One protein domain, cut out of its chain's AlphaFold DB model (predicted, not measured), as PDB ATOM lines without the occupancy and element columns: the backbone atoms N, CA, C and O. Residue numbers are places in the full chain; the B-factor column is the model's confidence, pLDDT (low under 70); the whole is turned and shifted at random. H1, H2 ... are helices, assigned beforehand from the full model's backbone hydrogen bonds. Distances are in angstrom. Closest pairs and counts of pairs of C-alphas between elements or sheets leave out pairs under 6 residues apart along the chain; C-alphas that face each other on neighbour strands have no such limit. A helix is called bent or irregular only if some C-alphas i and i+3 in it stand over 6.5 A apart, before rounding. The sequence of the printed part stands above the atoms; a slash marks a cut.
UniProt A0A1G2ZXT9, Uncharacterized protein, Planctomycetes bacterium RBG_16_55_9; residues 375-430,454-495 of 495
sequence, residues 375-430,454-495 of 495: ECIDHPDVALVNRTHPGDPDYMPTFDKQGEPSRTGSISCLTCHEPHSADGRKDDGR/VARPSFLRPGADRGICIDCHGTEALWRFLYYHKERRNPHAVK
ATOM      1  N   GLU A 375     -22.499  28.065   8.650       84.38
ATOM      2  CA  GLU A 375     -21.549  28.714   7.712       84.38
ATOM      3  C   GLU A 375     -21.167  30.135   8.161       84.38
ATOM      4  O   GLU A 375     -20.072  30.612   7.882       84.38
ATOM      5  N   CYS A 376     -22.066  30.825   8.870       80.56
ATOM      6  CA  CYS A 376     -21.796  32.126   9.466       80.56
ATOM      7  C   CYS A 376     -22.460  32.264  10.828       80.56
ATOM      8  O   CYS A 376     -23.640  31.968  10.947       80.56
ATOM      9  N   ILE A 377     -21.767  32.838  11.810       80.81
ATOM     10  CA  ILE A 377     -22.312  33.130  13.144       80.81
ATOM     11  C   ILE A 377     -22.255  34.618  13.533       80.81
ATOM     12  O   ILE A 377     -22.945  35.025  14.466       80.81
ATOM     13  N   ASP A 378     -21.524  35.453  12.791       78.12
ATOM     14  CA  ASP A 378     -21.241  36.834  13.195       78.12
ATOM     15  C   ASP A 378     -22.337  37.838  12.825       78.12
ATOM     16  O   ASP A 378     -22.763  37.949  11.663       78.12
ATOM     17  N   HIS A 379     -22.724  38.621  13.835       83.25
ATOM     18  CA  HIS A 379     -23.489  39.854  13.702       83.25
ATOM     19  C   HIS A 379     -22.538  41.037  13.940       83.25
ATOM     20  O   HIS A 379     -21.698  40.951  14.842       83.25
ATOM     21  N   PRO A 380     -22.644  42.149  13.184       79.94
ATOM     22  CA  PRO A 380     -21.851  43.347  13.445       79.94
ATOM     23  C   PRO A 380     -21.925  43.791  14.911       79.94
ATOM     24  O   PRO A 380     -22.987  43.715  15.536       79.94
ATOM     25  N   ASP A 381     -20.799  44.277  15.439       77.88
ATOM     26  CA  ASP A 381     -20.683  44.811  16.799       77.88
ATOM     27  C   ASP A 381     -21.328  46.201  16.866       77.88
ATOM     28  O   ASP A 381     -20.669  47.238  16.783       77.88
ATOM     29  N   VAL A 382     -22.657  46.200  16.905       79.00
ATOM     30  CA  VAL A 382     -23.491  47.389  17.050       79.00
ATOM     31  C   VAL A 382     -24.163  47.353  18.415       79.00
ATOM     32  O   VAL A 382     -24.641  46.307  18.857       79.00
ATOM     33  N   ALA A 383     -24.191  48.500  19.092       72.81
ATOM     34  CA  ALA A 383     -24.906  48.635  20.352       72.81
ATOM     35  C   ALA A 383     -26.414  48.579  20.076       72.81
ATOM     36  O   ALA A 383     -26.979  49.503  19.490       72.81
ATOM     37  N   LEU A 384     -27.056  47.486  20.485       84.88
ATOM     38  CA  LEU A 384     -28.502  47.323  20.408       84.88
ATOM     39  C   LEU A 384     -29.113  47.719  21.746       84.88
ATOM     40  O   LEU A 384     -28.518  47.490  22.797       84.88
ATOM     41  N   VAL A 385     -30.314  48.288  21.712       86.38
ATOM     42  CA  VAL A 385     -31.134  48.487  22.910       86.38
ATOM     43  C   VAL A 385     -32.382  47.646  22.740       86.38
ATOM     44  O   VAL A 385     -33.225  47.969  21.905       86.38
ATOM     45  N   ASN A 386     -32.517  46.587  23.533       85.88
ATOM     46  CA  ASN A 386     -33.743  45.813  23.546       85.88
ATOM     47  C   ASN A 386     -34.848  46.609  24.255       85.88
ATOM     48  O   ASN A 386     -34.762  46.936  25.447       85.88
ATOM     49  N   ARG A 387     -35.870  46.983  23.486       84.69
ATOM     50  CA  ARG A 387     -37.025  47.743  23.974       84.69
ATOM     51  C   ARG A 387     -38.116  46.839  24.530       84.69
ATOM     52  O   ARG A 387     -38.914  47.317  25.330       84.69
ATOM     53  N   THR A 388     -38.117  45.572  24.132       81.88
ATOM     54  CA  THR A 388     -39.041  44.556  24.623       81.88
ATOM     55  C   THR A 388     -38.576  44.092  25.993       81.88
ATOM     56  O   THR A 388     -37.387  43.824  26.193       81.88
ATOM     57  N   HIS A 389     -39.489  44.038  26.959       78.75
ATOM     58  CA  HIS A 389     -39.122  43.626  28.300       78.75
ATOM     59  C   HIS A 389     -38.994  42.102  28.365       78.75
ATOM     60  O   HIS A 389     -39.751  41.389  27.699       78.75
ATOM     61  N   PRO A 390     -38.056  41.579  29.171       71.88
ATOM     62  CA  PRO A 390     -38.071  40.161  29.482       71.88
ATOM     63  C   PRO A 390     -39.428  39.807  30.101       71.88
ATOM     64  O   PRO A 390     -39.925  40.532  30.966       71.88
ATOM     65  N   GLY A 391     -40.071  38.748  29.613       66.69
ATOM     66  CA  GLY A 391     -41.478  38.497  29.933       66.69
ATOM     67  C   GLY A 391     -42.418  38.552  28.738       66.69
ATOM     68  O   GLY A 391     -43.383  37.790  28.697       66.69
ATOM     69  N   ASP A 392     -42.140  39.443  27.789       73.88
ATOM     70  CA  ASP A 392     -43.058  39.742  26.695       73.88
ATOM     71  C   ASP A 392     -42.964  38.694  25.565       73.88
ATOM     72  O   ASP A 392     -41.888  38.133  25.334       73.88
ATOM     73  N   PRO A 393     -44.054  38.449  24.806       70.00
ATOM     74  CA  PRO A 393     -44.087  37.436  23.741       70.00
ATOM     75  C   PRO A 393     -43.014  37.590  22.653       70.00
ATOM     76  O   PRO A 393     -42.569  36.593  22.091       70.00
ATOM     77  N   ASP A 394     -42.586  38.824  22.376       76.75
ATOM     78  CA  ASP A 394     -41.615  39.154  21.323       76.75
ATOM     79  C   ASP A 394     -40.194  39.391  21.883       76.75
ATOM     80  O   ASP A 394     -39.335  39.991  21.227       76.75
ATOM     81  N   TYR A 395     -39.935  38.985  23.133       81.19
ATOM     82  CA  TYR A 395     -38.647  39.205  23.782       81.19
ATOM     83  C   TYR A 395     -37.549  38.310  23.194       81.19
ATOM     84  O   TYR A 395     -37.603  37.081  23.248       81.19
ATOM     85  N   MET A 396     -36.493  38.951  22.696       85.06
ATOM     86  CA  MET A 396     -35.278  38.290  22.223       85.06
ATOM     87  C   MET A 396     -34.065  38.881  22.938       85.06
ATOM     88  O   MET A 396     -33.788  40.067  22.761       85.06
ATOM     89  N   PRO A 397     -33.320  38.108  23.739       84.94
ATOM     90  CA  PRO A 397     -32.275  38.680  24.573       84.94
ATOM     91  C   PRO A 397     -31.080  39.178  23.774       84.94
ATOM     92  O   PRO A 397     -30.663  38.562  22.797       84.94
ATOM     93  N   THR A 398     -30.478  40.260  24.249       87.00
ATOM     94  CA  THR A 398     -29.134  40.688  23.855       87.00
ATOM     95  C   THR A 398     -28.158  40.410  24.986       87.00
ATOM     96  O   THR A 398     -28.577  40.268  26.132       87.00
ATOM     97  N   PHE A 399     -26.869  40.323  24.671       84.50
ATOM     98  CA  PHE A 399     -25.849  39.881  25.618       84.50
ATOM     99  C   PHE A 399     -24.691  40.868  25.699       84.50
ATOM    100  O   PHE A 399     -24.276  41.437  24.686       84.50
ATOM    101  N   ASP A 400     -24.174  41.095  26.900       83.00
ATOM    102  CA  ASP A 400     -22.956  41.876  27.087       83.00
ATOM    103  C   ASP A 400     -21.698  41.068  26.718       83.00
ATOM    104  O   ASP A 400     -21.760  39.917  26.278       83.00
ATOM    105  N   LYS A 401     -20.518  41.678  26.869       82.06
ATOM    106  CA  LYS A 401     -19.244  41.037  26.501       82.06
ATOM    107  C   LYS A 401     -18.922  39.810  27.356       82.06
ATOM    108  O   LYS A 401     -18.110  38.995  26.925       82.06
ATOM    109  N   GLN A 402     -19.531  39.700  28.531       75.12
ATOM    110  CA  GLN A 402     -19.386  38.595  29.465       75.12
ATOM    111  C   GLN A 402     -20.330  37.436  29.111       75.12
ATOM    112  O   GLN A 402     -20.130  36.332  29.602       75.12
ATOM    113  N   GLY A 403     -21.281  37.659  28.198       75.00
ATOM    114  CA  GLY A 403     -22.286  36.671  27.817       75.00
ATOM    115  C   GLY A 403     -23.531  36.718  28.693       75.00
ATOM    116  O   GLY A 403     -24.370  35.828  28.576       75.00
ATOM    117  N   GLU A 404     -23.683  37.756  29.517       77.06
ATOM    118  CA  GLU A 404     -24.856  37.937  30.363       77.06
ATOM    119  C   GLU A 404     -25.978  38.645  29.600       77.06
ATOM    120  O   GLU A 404     -25.704  39.562  28.812       77.06
ATOM    121  N   PRO A 405     -27.251  38.272  29.830       78.38
ATOM    122  CA  PRO A 405     -28.382  39.016  29.304       78.38
ATOM    123  C   PRO A 405     -28.301  40.490  29.706       78.38
ATOM    124  O   PRO A 405     -28.230  40.847  30.879       78.38
ATOM    125  N   SER A 406     -28.351  41.368  28.714       83.38
ATOM    126  CA  SER A 406     -28.267  42.809  28.902       83.38
ATOM    127  C   SER A 406     -29.283  43.495  28.014       83.38
ATOM    128  O   SER A 406     -29.446  43.141  26.848       83.38
ATOM    129  N   ARG A 407     -29.934  44.537  28.539       84.50
ATOM    130  CA  ARG A 407     -30.813  45.407  27.745       84.50
ATOM    131  C   ARG A 407     -30.040  46.164  26.664       84.50
ATOM    132  O   ARG A 407     -30.624  46.553  25.656       84.50
ATOM    133  N   THR A 408     -28.747  46.387  26.886       85.56
ATOM    134  CA  THR A 408     -27.846  47.050  25.946       85.56
ATOM    135  C   THR A 408     -26.683  46.123  25.631       85.56
ATOM    136  O   THR A 408     -25.669  46.126  26.333       85.56
ATOM    137  N   GLY A 409     -26.856  45.280  24.619       87.00
ATOM    138  CA  GLY A 409     -25.908  44.222  24.285       87.00
ATOM    139  C   GLY A 409     -25.838  43.949  22.788       87.00
ATOM    140  O   GLY A 409     -26.306  44.738  21.969       87.00
ATOM    141  N   SER A 410     -25.257  42.810  22.438       87.62
ATOM    142  CA  SER A 410     -25.143  42.317  21.068       87.62
ATOM    143  C   SER A 410     -25.946  41.029  20.876       87.62
ATOM    144  O   SER A 410     -26.355  40.375  21.836       87.62
ATOM    145  N   ILE A 411     -26.191  40.676  19.613       87.19
ATOM    146  CA  ILE A 411     -26.835  39.415  19.236       87.19
ATOM    147  C   ILE A 411     -25.864  38.254  19.474       87.19
ATOM    148  O   ILE A 411     -24.693  38.324  19.101       87.19
ATOM    149  N   SER A 412     -26.378  37.177  20.061       85.81
ATOM    150  CA  SER A 412     -25.696  35.895  20.244       85.81
ATOM    151  C   SER A 412     -26.580  34.748  19.748       85.81
ATOM    152  O   SER A 412     -27.730  34.960  19.359       85.81
ATOM    153  N   CYS A 413     -26.079  33.511  19.791       85.94
ATOM    154  CA  CYS A 413     -26.851  32.325  19.406       85.94
ATOM    155  C   CYS A 413     -28.188  32.256  20.169       85.94
ATOM    156  O   CYS A 413     -29.229  32.039  19.556       85.94
ATOM    157  N   LEU A 414     -28.181  32.541  21.478       84.75
ATOM    158  CA  LEU A 414     -29.369  32.505  22.346       84.75
ATOM    159  C   LEU A 414     -30.367  33.657  22.119       84.75
ATOM    160  O   LEU A 414     -31.491  33.617  22.629       84.75
ATOM    161  N   THR A 415     -29.986  34.676  21.338       86.75
ATOM    162  CA  THR A 415     -30.920  35.714  20.879       86.75
ATOM    163  C   THR A 415     -31.943  35.115  19.927       86.75
ATOM    164  O   THR A 415     -33.127  35.414  20.034       86.75
ATOM    165  N   CYS A 416     -31.491  34.247  19.019       85.81
ATOM    166  CA  CYS A 416     -32.332  33.632  17.999       85.81
ATOM    167  C   CYS A 416     -32.775  32.217  18.369       85.81
ATOM    168  O   CYS A 416     -33.843  31.801  17.935       85.81
ATOM    169  N   HIS A 417     -31.975  31.487  19.147       85.44
ATOM    170  CA  HIS A 417     -32.223  30.099  19.519       85.44
ATOM    171  C   HIS A 417     -32.641  29.958  20.985       85.44
ATOM    172  O   HIS A 417     -32.107  30.620  21.871       85.44
ATOM    173  N   GLU A 418     -33.568  29.046  21.241       80.94
ATOM    174  CA  GLU A 418     -34.005  28.643  22.570       80.94
ATOM    175  C   GLU A 418     -34.120  27.111  22.602       80.94
ATOM    176  O   GLU A 418     -35.120  26.560  22.135       80.94
ATOM    177  N   PRO A 419     -33.090  26.393  23.090       78.31
ATOM    178  CA  PRO A 419     -33.084  24.932  23.080       78.31
ATOM    179  C   PRO A 419     -34.256  24.328  23.870       78.31
ATOM    180  O   PRO A 419     -34.676  23.216  23.563       78.31
ATOM    181  N   HIS A 420     -34.837  25.063  24.826       77.94
ATOM    182  CA  HIS A 420     -35.975  24.609  25.631       77.94
ATOM    183  C   HIS A 420     -37.349  25.096  25.116       77.94
ATOM    184  O   HIS A 420     -38.362  24.923  25.800       77.94
ATOM    185  N   SER A 421     -37.416  25.714  23.929       67.81
ATOM    186  CA  SER A 421     -38.630  26.389  23.437       67.81
ATOM    187  C   SER A 421     -39.791  25.456  23.093       67.81
ATOM    188  O   SER A 421     -39.626  24.275  22.793       67.81
ATOM    189  N   ALA A 422     -40.991  26.043  23.104       50.78
ATOM    190  CA  ALA A 422     -42.296  25.406  22.909       50.78
ATOM    191  C   ALA A 422     -42.616  24.925  21.486       50.78
ATOM    192  O   ALA A 422     -43.600  24.206  21.302       50.78
ATOM    193  N   ASP A 423     -41.832  25.311  20.486       43.91
ATOM    194  CA  ASP A 423     -42.288  25.229  19.102       43.91
ATOM    195  C   ASP A 423     -42.057  23.829  18.516       43.91
ATOM    196  O   ASP A 423     -41.064  23.550  17.846       43.91
ATOM    197  N   GLY A 424     -43.011  22.933  18.801       41.25
ATOM    198  CA  GLY A 424     -43.110  21.609  18.180       41.25
ATOM    199  C   GLY A 424     -44.110  20.624  18.804       41.25
ATOM    200  O   GLY A 424     -44.459  19.640  18.154       41.25
ATOM    201  N   ARG A 425     -44.615  20.863  20.025       34.56
ATOM    202  CA  ARG A 425     -45.648  20.019  20.662       34.56
ATOM    203  C   ARG A 425     -46.930  20.812  20.894       34.56
ATOM    204  O   ARG A 425     -46.875  21.923  21.408       34.56
ATOM    205  N   LYS A 426     -48.081  20.218  20.562       33.97
ATOM    206  CA  LYS A 426     -49.375  20.684  21.080       33.97
ATOM    207  C   LYS A 426     -49.428  20.454  22.598       33.97
ATOM    208  O   LYS A 426     -48.718  19.592  23.120       33.97
ATOM    209  N   ASP A 427     -50.299  21.189  23.286       36.03
ATOM    210  CA  ASP A 427     -50.515  21.089  24.742       36.03
ATOM    211  C   ASP A 427     -50.960  19.687  25.215       36.03
ATOM    212  O   ASP A 427     -50.960  19.405  26.410       36.03
ATOM    213  N   ASP A 428     -51.295  18.779  24.291       36.94
ATOM    214  CA  ASP A 428     -51.669  17.382  24.543       36.94
ATOM    215  C   ASP A 428     -50.498  16.381  24.419       36.94
ATOM    216  O   ASP A 428     -50.703  15.168  24.479       36.94
ATOM    217  N   GLY A 429     -49.264  16.860  24.226       35.09
ATOM    218  CA  GLY A 429     -48.067  16.017  24.161       35.09
ATOM    219  C   GLY A 429     -47.904  15.212  22.865       35.09
ATOM    220  O   GLY A 429     -46.901  14.506  22.724       35.09
ATOM    221  N   ARG A 430     -48.820  15.331  21.889       31.23
ATOM    222  CA  ARG A 430     -48.684  14.689  20.574       31.23
ATOM    223  C   ARG A 430     -47.859  15.541  19.609       31.23
ATOM    224  O   ARG A 430     -48.008  16.760  19.514       31.23
ATOM    225  N   VAL A 454     -44.274  26.005  10.622       35.16
ATOM    226  CA  VAL A 454     -44.807  24.744  11.194       35.16
ATOM    227  C   VAL A 454     -43.780  23.608  11.341       35.16
ATOM    228  O   VAL A 454     -44.073  22.606  11.977       35.16
ATOM    229  N   ALA A 455     -42.537  23.756  10.884       37.53
ATOM    230  CA  ALA A 455     -41.491  22.786  11.230       37.53
ATOM    231  C   ALA A 455     -40.110  23.436  11.210       37.53
ATOM    232  O   ALA A 455     -39.528  23.652  10.147       37.53
ATOM    233  N   ARG A 456     -39.564  23.764  12.386       48.41
ATOM    234  CA  ARG A 456     -38.189  24.266  12.486       48.41
ATOM    235  C   ARG A 456     -37.384  23.364  13.418       48.41
ATOM    236  O   ARG A 456     -37.423  23.579  14.624       48.41
ATOM    237  N   PRO A 457     -36.586  22.413  12.895       52.84
ATOM    238  CA  PRO A 457     -35.647  21.596  13.682       52.84
ATOM    239  C   PRO A 457     -34.469  22.413  14.260       52.84
ATOM    240  O   PRO A 457     -33.388  21.886  14.502       52.84
ATOM    241  N   SER A 458     -34.645  23.725  14.429       62.12
ATOM    242  CA  SER A 458     -33.592  24.702  14.685       62.12
ATOM    243  C   SER A 458     -33.846  25.534  15.938       62.12
ATOM    244  O   SER A 458     -33.105  26.482  16.146       62.12
ATOM    245  N   PHE A 459     -34.844  25.212  16.771       77.00
ATOM    246  CA  PHE A 459     -35.049  25.866  18.079       77.00
ATOM    247  C   PHE A 459     -35.162  27.394  17.996       77.00
ATOM    248  O   PHE A 459     -34.703  28.103  18.882       77.00
ATOM    249  N   LEU A 460     -35.687  27.924  16.892       80.12
ATOM    250  CA  LEU A 460     -35.743  29.366  16.678       80.12
ATOM    251  C   LEU A 460     -36.826  29.986  17.562       80.12
ATOM    252  O   LEU A 460     -37.930  29.455  17.631       80.12
ATOM    253  N   ARG A 461     -36.523  31.118  18.200       81.31
ATOM    254  CA  ARG A 461     -37.512  31.909  18.932       81.31
ATOM    255  C   ARG A 461     -38.589  32.436  17.970       81.31
ATOM    256  O   ARG A 461     -38.260  32.805  16.833       81.31
ATOM    257  N   PRO A 462     -39.855  32.500  18.411       73.75
ATOM    258  CA  PRO A 462     -40.903  33.190  17.670       73.75
ATOM    259  C   PRO A 462     -40.663  34.711  17.663       73.75
ATOM    260  O   PRO A 462     -39.775  35.222  18.344       73.75
ATOM    261  N   GLY A 463     -41.449  35.442  16.869       71.56
ATOM    262  CA  GLY A 463     -41.465  36.910  16.900       71.56
ATOM    263  C   GLY A 463     -40.336  37.599  16.130       71.56
ATOM    264  O   GLY A 463     -40.151  38.800  16.271       71.56
ATOM    265  N   ALA A 464     -39.586  36.902  15.273       70.12
ATOM    266  CA  ALA A 464     -38.513  37.517  14.478       70.12
ATOM    267  C   ALA A 464     -38.976  38.659  13.541       70.12
ATOM    268  O   ALA A 464     -38.169  39.500  13.144       70.12
ATOM    269  N   ASP A 465     -40.260  38.698  13.177       69.88
ATOM    270  CA  ASP A 465     -40.901  39.764  12.400       69.88
ATOM    271  C   ASP A 465     -41.308  40.986  13.245       69.88
ATOM    272  O   ASP A 465     -41.765  41.980  12.686       69.88
ATOM    273  N   ARG A 466     -41.168  40.919  14.576       75.25
ATOM    274  CA  ARG A 466     -41.621  41.951  15.533       75.25
ATOM    275  C   ARG A 466     -40.622  42.246  16.651       75.25
ATOM    276  O   ARG A 466     -40.782  43.226  17.368       75.25
ATOM    277  N   GLY A 467     -39.602  41.409  16.796       79.25
ATOM    278  CA  GLY A 467     -38.548  41.532  17.789       79.25
ATOM    279  C   GLY A 467     -37.459  42.511  17.364       79.25
ATOM    280  O   GLY A 467     -37.548  43.191  16.344       79.25
ATOM    281  N   ILE A 468     -36.371  42.535  18.130       86.31
ATOM    282  CA  ILE A 468     -35.298  43.538  18.025       86.31
ATOM    283  C   ILE A 468     -34.667  43.673  16.623       86.31
ATOM    284  O   ILE A 468     -34.113  44.714  16.280       86.31
ATOM    285  N   CYS A 469     -34.761  42.643  15.779       86.75
ATOM    286  CA  CYS A 469     -34.225  42.667  14.420       86.75
ATOM    287  C   CYS A 469     -34.936  43.681  13.504       86.75
ATOM    288  O   CYS A 469     -34.297  44.217  12.592       86.75
ATOM    289  N   ILE A 470     -36.229  43.958  13.726       87.50
ATOM    290  CA  ILE A 470     -37.003  44.876  12.872       87.50
ATOM    291  C   ILE A 470     -36.536  46.325  13.004       87.50
ATOM    292  O   ILE A 470     -36.552  47.059  12.017       87.50
ATOM    293  N   ASP A 471     -36.026  46.706  14.176       85.31
ATOM    294  CA  ASP A 471     -35.549  48.063  14.453       85.31
ATOM    295  C   ASP A 471     -34.372  48.465  13.549       85.31
ATOM    296  O   ASP A 471     -34.180  49.648  13.264       85.31
ATOM    297  N   CYS A 472     -33.588  47.491  13.072       86.44
ATOM    298  CA  CYS A 472     -32.458  47.725  12.168       86.44
ATOM    299  C   CYS A 472     -32.725  47.273  10.729       86.44
ATOM    300  O   CYS A 472     -32.255  47.913   9.790       86.44
ATOM    301  N   HIS A 473     -33.438  46.161  10.538       86.81
ATOM    302  CA  HIS A 473     -33.598  45.534   9.222       86.81
ATOM    303  C   HIS A 473     -34.969  45.762   8.577       86.81
ATOM    304  O   HIS A 473     -35.157  45.388   7.418       86.81
ATOM    305  N   GLY A 474     -35.923  46.369   9.288       88.00
ATOM    306  CA  GLY A 474     -37.270  46.612   8.779       88.00
ATOM    307  C   GLY A 474     -37.909  45.335   8.225       88.00
ATOM    308  O   GLY A 474     -37.853  44.267   8.833       88.00
ATOM    309  N   THR A 475     -38.472  45.422   7.021       85.06
ATOM    310  CA  THR A 475     -39.159  44.303   6.357       85.06
ATOM    311  C   THR A 475     -38.242  43.132   5.979       85.06
ATOM    312  O   THR A 475     -38.740  42.043   5.694       85.06
ATOM    313  N   GLU A 476     -36.915  43.305   6.007       84.06
ATOM    314  CA  GLU A 476     -35.955  42.222   5.757       84.06
ATOM    315  C   GLU A 476     -35.673  41.359   6.998       84.06
ATOM    316  O   GLU A 476     -35.036  40.309   6.872       84.06
ATOM    317  N   ALA A 477     -36.119  41.777   8.191       85.94
ATOM    318  CA  ALA A 477     -35.772  41.138   9.463       85.94
ATOM    319  C   ALA A 477     -36.087  39.638   9.478       85.94
ATOM    320  O   ALA A 477     -35.216  38.832   9.807       85.94
ATOM    321  N   LEU A 478     -37.288  39.256   9.027       83.31
ATOM    322  CA  LEU A 478     -37.700  37.855   8.982       83.31
ATOM    323  C   LEU A 478     -36.757  37.027   8.098       83.31
ATOM    324  O   LEU A 478     -36.238  36.010   8.545       83.31
ATOM    325  N   TRP A 479     -36.475  37.473   6.870       81.69
ATOM    326  CA  TRP A 479     -35.592  36.753   5.943       81.69
ATOM    327  C   TRP A 479     -34.171  36.615   6.487       81.69
ATOM    328  O   TRP A 479     -33.605  35.522   6.462       81.69
ATOM    329  N   ARG A 480     -33.612  37.697   7.033       83.25
ATOM    330  CA  ARG A 480     -32.278  37.677   7.643       83.25
ATOM    331  C   ARG A 480     -32.218  36.750   8.847       83.25
ATOM    332  O   ARG A 480     -31.202  36.098   9.026       83.25
ATOM    333  N   PHE A 481     -33.296  36.649   9.618       84.69
ATOM    334  CA  PHE A 481     -33.406  35.714  10.731       84.69
ATOM    335  C   PHE A 481     -33.481  34.255  10.253       84.69
ATOM    336  O   PHE A 481     -32.736  33.410  10.741       84.69
ATOM    337  N   LEU A 482     -34.322  33.941   9.255       82.06
ATOM    338  CA  LEU A 482     -34.488  32.561   8.767       82.06
ATOM    339  C   LEU A 482     -33.234  32.016   8.068       82.06
ATOM    340  O   LEU A 482     -32.973  30.816   8.136       82.06
ATOM    341  N   TYR A 483     -32.486  32.881   7.381       83.25
ATOM    342  CA  TYR A 483     -31.332  32.512   6.555       83.25
ATOM    343  C   TYR A 483     -30.021  33.095   7.089       83.25
ATOM    344  O   TYR A 483     -29.051  33.217   6.345       83.25
ATOM    345  N   TYR A 484     -29.979  33.440   8.379       84.75
ATOM    346  CA  TYR A 484     -28.846  34.118   9.011       84.75
ATOM    347  C   TYR A 484     -27.509  33.408   8.765       84.75
ATOM    348  O   TYR A 484     -26.502  34.038   8.444       84.75
ATOM    349  N   HIS A 485     -27.530  32.078   8.857       86.62
ATOM    350  CA  HIS A 485     -26.361  31.221   8.704       86.62
ATOM    351  C   HIS A 485     -26.004  30.894   7.249       86.62
ATOM    352  O   HIS A 485     -25.159  30.035   7.037       86.62
ATOM    353  N   LYS A 486     -26.654  31.505   6.251       81.75
ATOM    354  CA  LYS A 486     -26.354  31.285   4.831       81.75
ATOM    355  C   LYS A 486     -25.545  32.436   4.263       81.75
ATOM    356  O   LYS A 486     -25.816  33.597   4.551       81.75
ATOM    357  N   GLU A 487     -24.582  32.117   3.406       65.19
ATOM    358  CA  GLU A 487     -23.686  33.103   2.786       65.19
ATOM    359  C   GLU A 487     -24.448  34.228   2.046       65.19
ATOM    360  O   GLU A 487     -24.072  35.399   2.104       65.19
ATOM    361  N   ARG A 488     -25.602  33.914   1.435       62.28
ATOM    362  CA  ARG A 488     -26.486  34.887   0.767       62.28
ATOM    363  C   ARG A 488     -27.642  35.324   1.673       62.28
ATOM    364  O   ARG A 488     -28.772  34.873   1.518       62.28
ATOM    365  N   ARG A 489     -27.357  36.246   2.599       61.25
ATOM    366  CA  ARG A 489     -28.327  36.773   3.590       61.25
ATOM    367  C   ARG A 489     -29.343  37.779   3.026       61.25
ATOM    368  O   ARG A 489     -30.226  38.214   3.759       61.25
ATOM    369  N   ASN A 490     -29.199  38.186   1.760       52.72
ATOM    370  CA  ASN A 490     -30.028  39.204   1.112       52.72
ATOM    371  C   ASN A 490     -30.570  38.701  -0.247       52.72
ATOM    372  O   ASN A 490     -29.771  38.496  -1.165       52.72
ATOM    373  N   PRO A 491     -31.897  38.545  -0.425       48.34
ATOM    374  CA  PRO A 491     -32.495  38.174  -1.712       48.34
ATOM    375  C   PRO A 491     -32.328  39.243  -2.813       48.34
ATOM    376  O   PRO A 491     -32.512  38.935  -3.987       48.34
ATOM    377  N   HIS A 492     -31.925  40.472  -2.471       48.09
ATOM    378  CA  HIS A 492     -31.642  41.563  -3.413       48.09
ATOM    379  C   HIS A 492     -30.162  41.687  -3.811       48.09
ATOM    380  O   HIS A 492     -29.809  42.584  -4.573       48.09
ATOM    381  N   ALA A 493     -29.284  40.791  -3.348       43.88
ATOM    382  CA  ALA A 493     -27.864  40.785  -3.721       43.88
ATOM    383  C   ALA A 493     -27.581  40.152  -5.103       43.88
ATOM    384  O   ALA A 493     -26.452  39.753  -5.378       43.88
ATOM    385  N   VAL A 494     -28.587  40.058  -5.979       39.25
ATOM    386  CA  VAL A 494     -28.367  39.787  -7.404       39.25
ATOM    387  C   VAL A 494     -28.161  41.130  -8.104       39.25
ATOM    388  O   VAL A 494     -29.120  41.858  -8.366       39.25
ATOM    389  N   LYS A 495     -26.901  41.452  -8.383       34.88
ATOM    390  CA  LYS A 495     -26.508  42.341  -9.474       34.88
ATOM    391  C   LYS A 495     -25.554  41.598 -10.385       34.88
ATOM    392  O   LYS A 495     -24.656  40.925  -9.833       34.88
TER     393      LYS A 495
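What this domain is: This is residues 375 to 430 and 454 to 495 of the 495 residues of an uncharacterized protein of Planctomycetes bacterium RBG_16_55_9 (UniProt A0A1G2ZXT9). With little regular structure, this is mostly loops: residues 375 to 412 fold back on themselves in two short antiparallel pairings, with tiny H1 and then H2 following, while residues 425 to 430 stick out. The printed part has 98 residues, 17 of them in two named helices, H1 then H2, with no named strand; the class is all helix. It is compact, with a radius of gyration of the C-alphas of 14.3 A, spanning 48 by 33 by 23 A.

Where its parts are: Residues 384 to 385 pair with 408 to 409, and 398 to 399 with 405 to 406. H1, residues 413 to 416, begins at C-alpha (-26.851, 32.325, 19.406) and is 5.8 A long. H2, residues 470 to 482, is 13.2 A long and ends at C-alpha (-34.488, 32.561, 8.767). H2 is irregular: C-alphas 472 and 475 are 9.5 A apart.

How they stand to each other: H1 and H2 are close but not clearly touching; their closest C-alphas, of Cys 416 and Phe 481, are 7.6 A apart. In H2, 4 of 9 O i to N i+4 pairs and 6 of 10 O i to N i+3 pairs are within hydrogen-bond range; H1 is too short for an i+4 pair.

The domain as a whole: The C-alphas farthest apart, of Asp 428 and Lys 495, are 49.1 A apart. The link from H1 to H2 runs across the cut, where residues 431 to 453 are not printed and C-alphas 430 and 454 are 14.3 A apart. Confidence is under 70 in 26 residues, among them 421 to 430, 454 to 458 and 487 to 495.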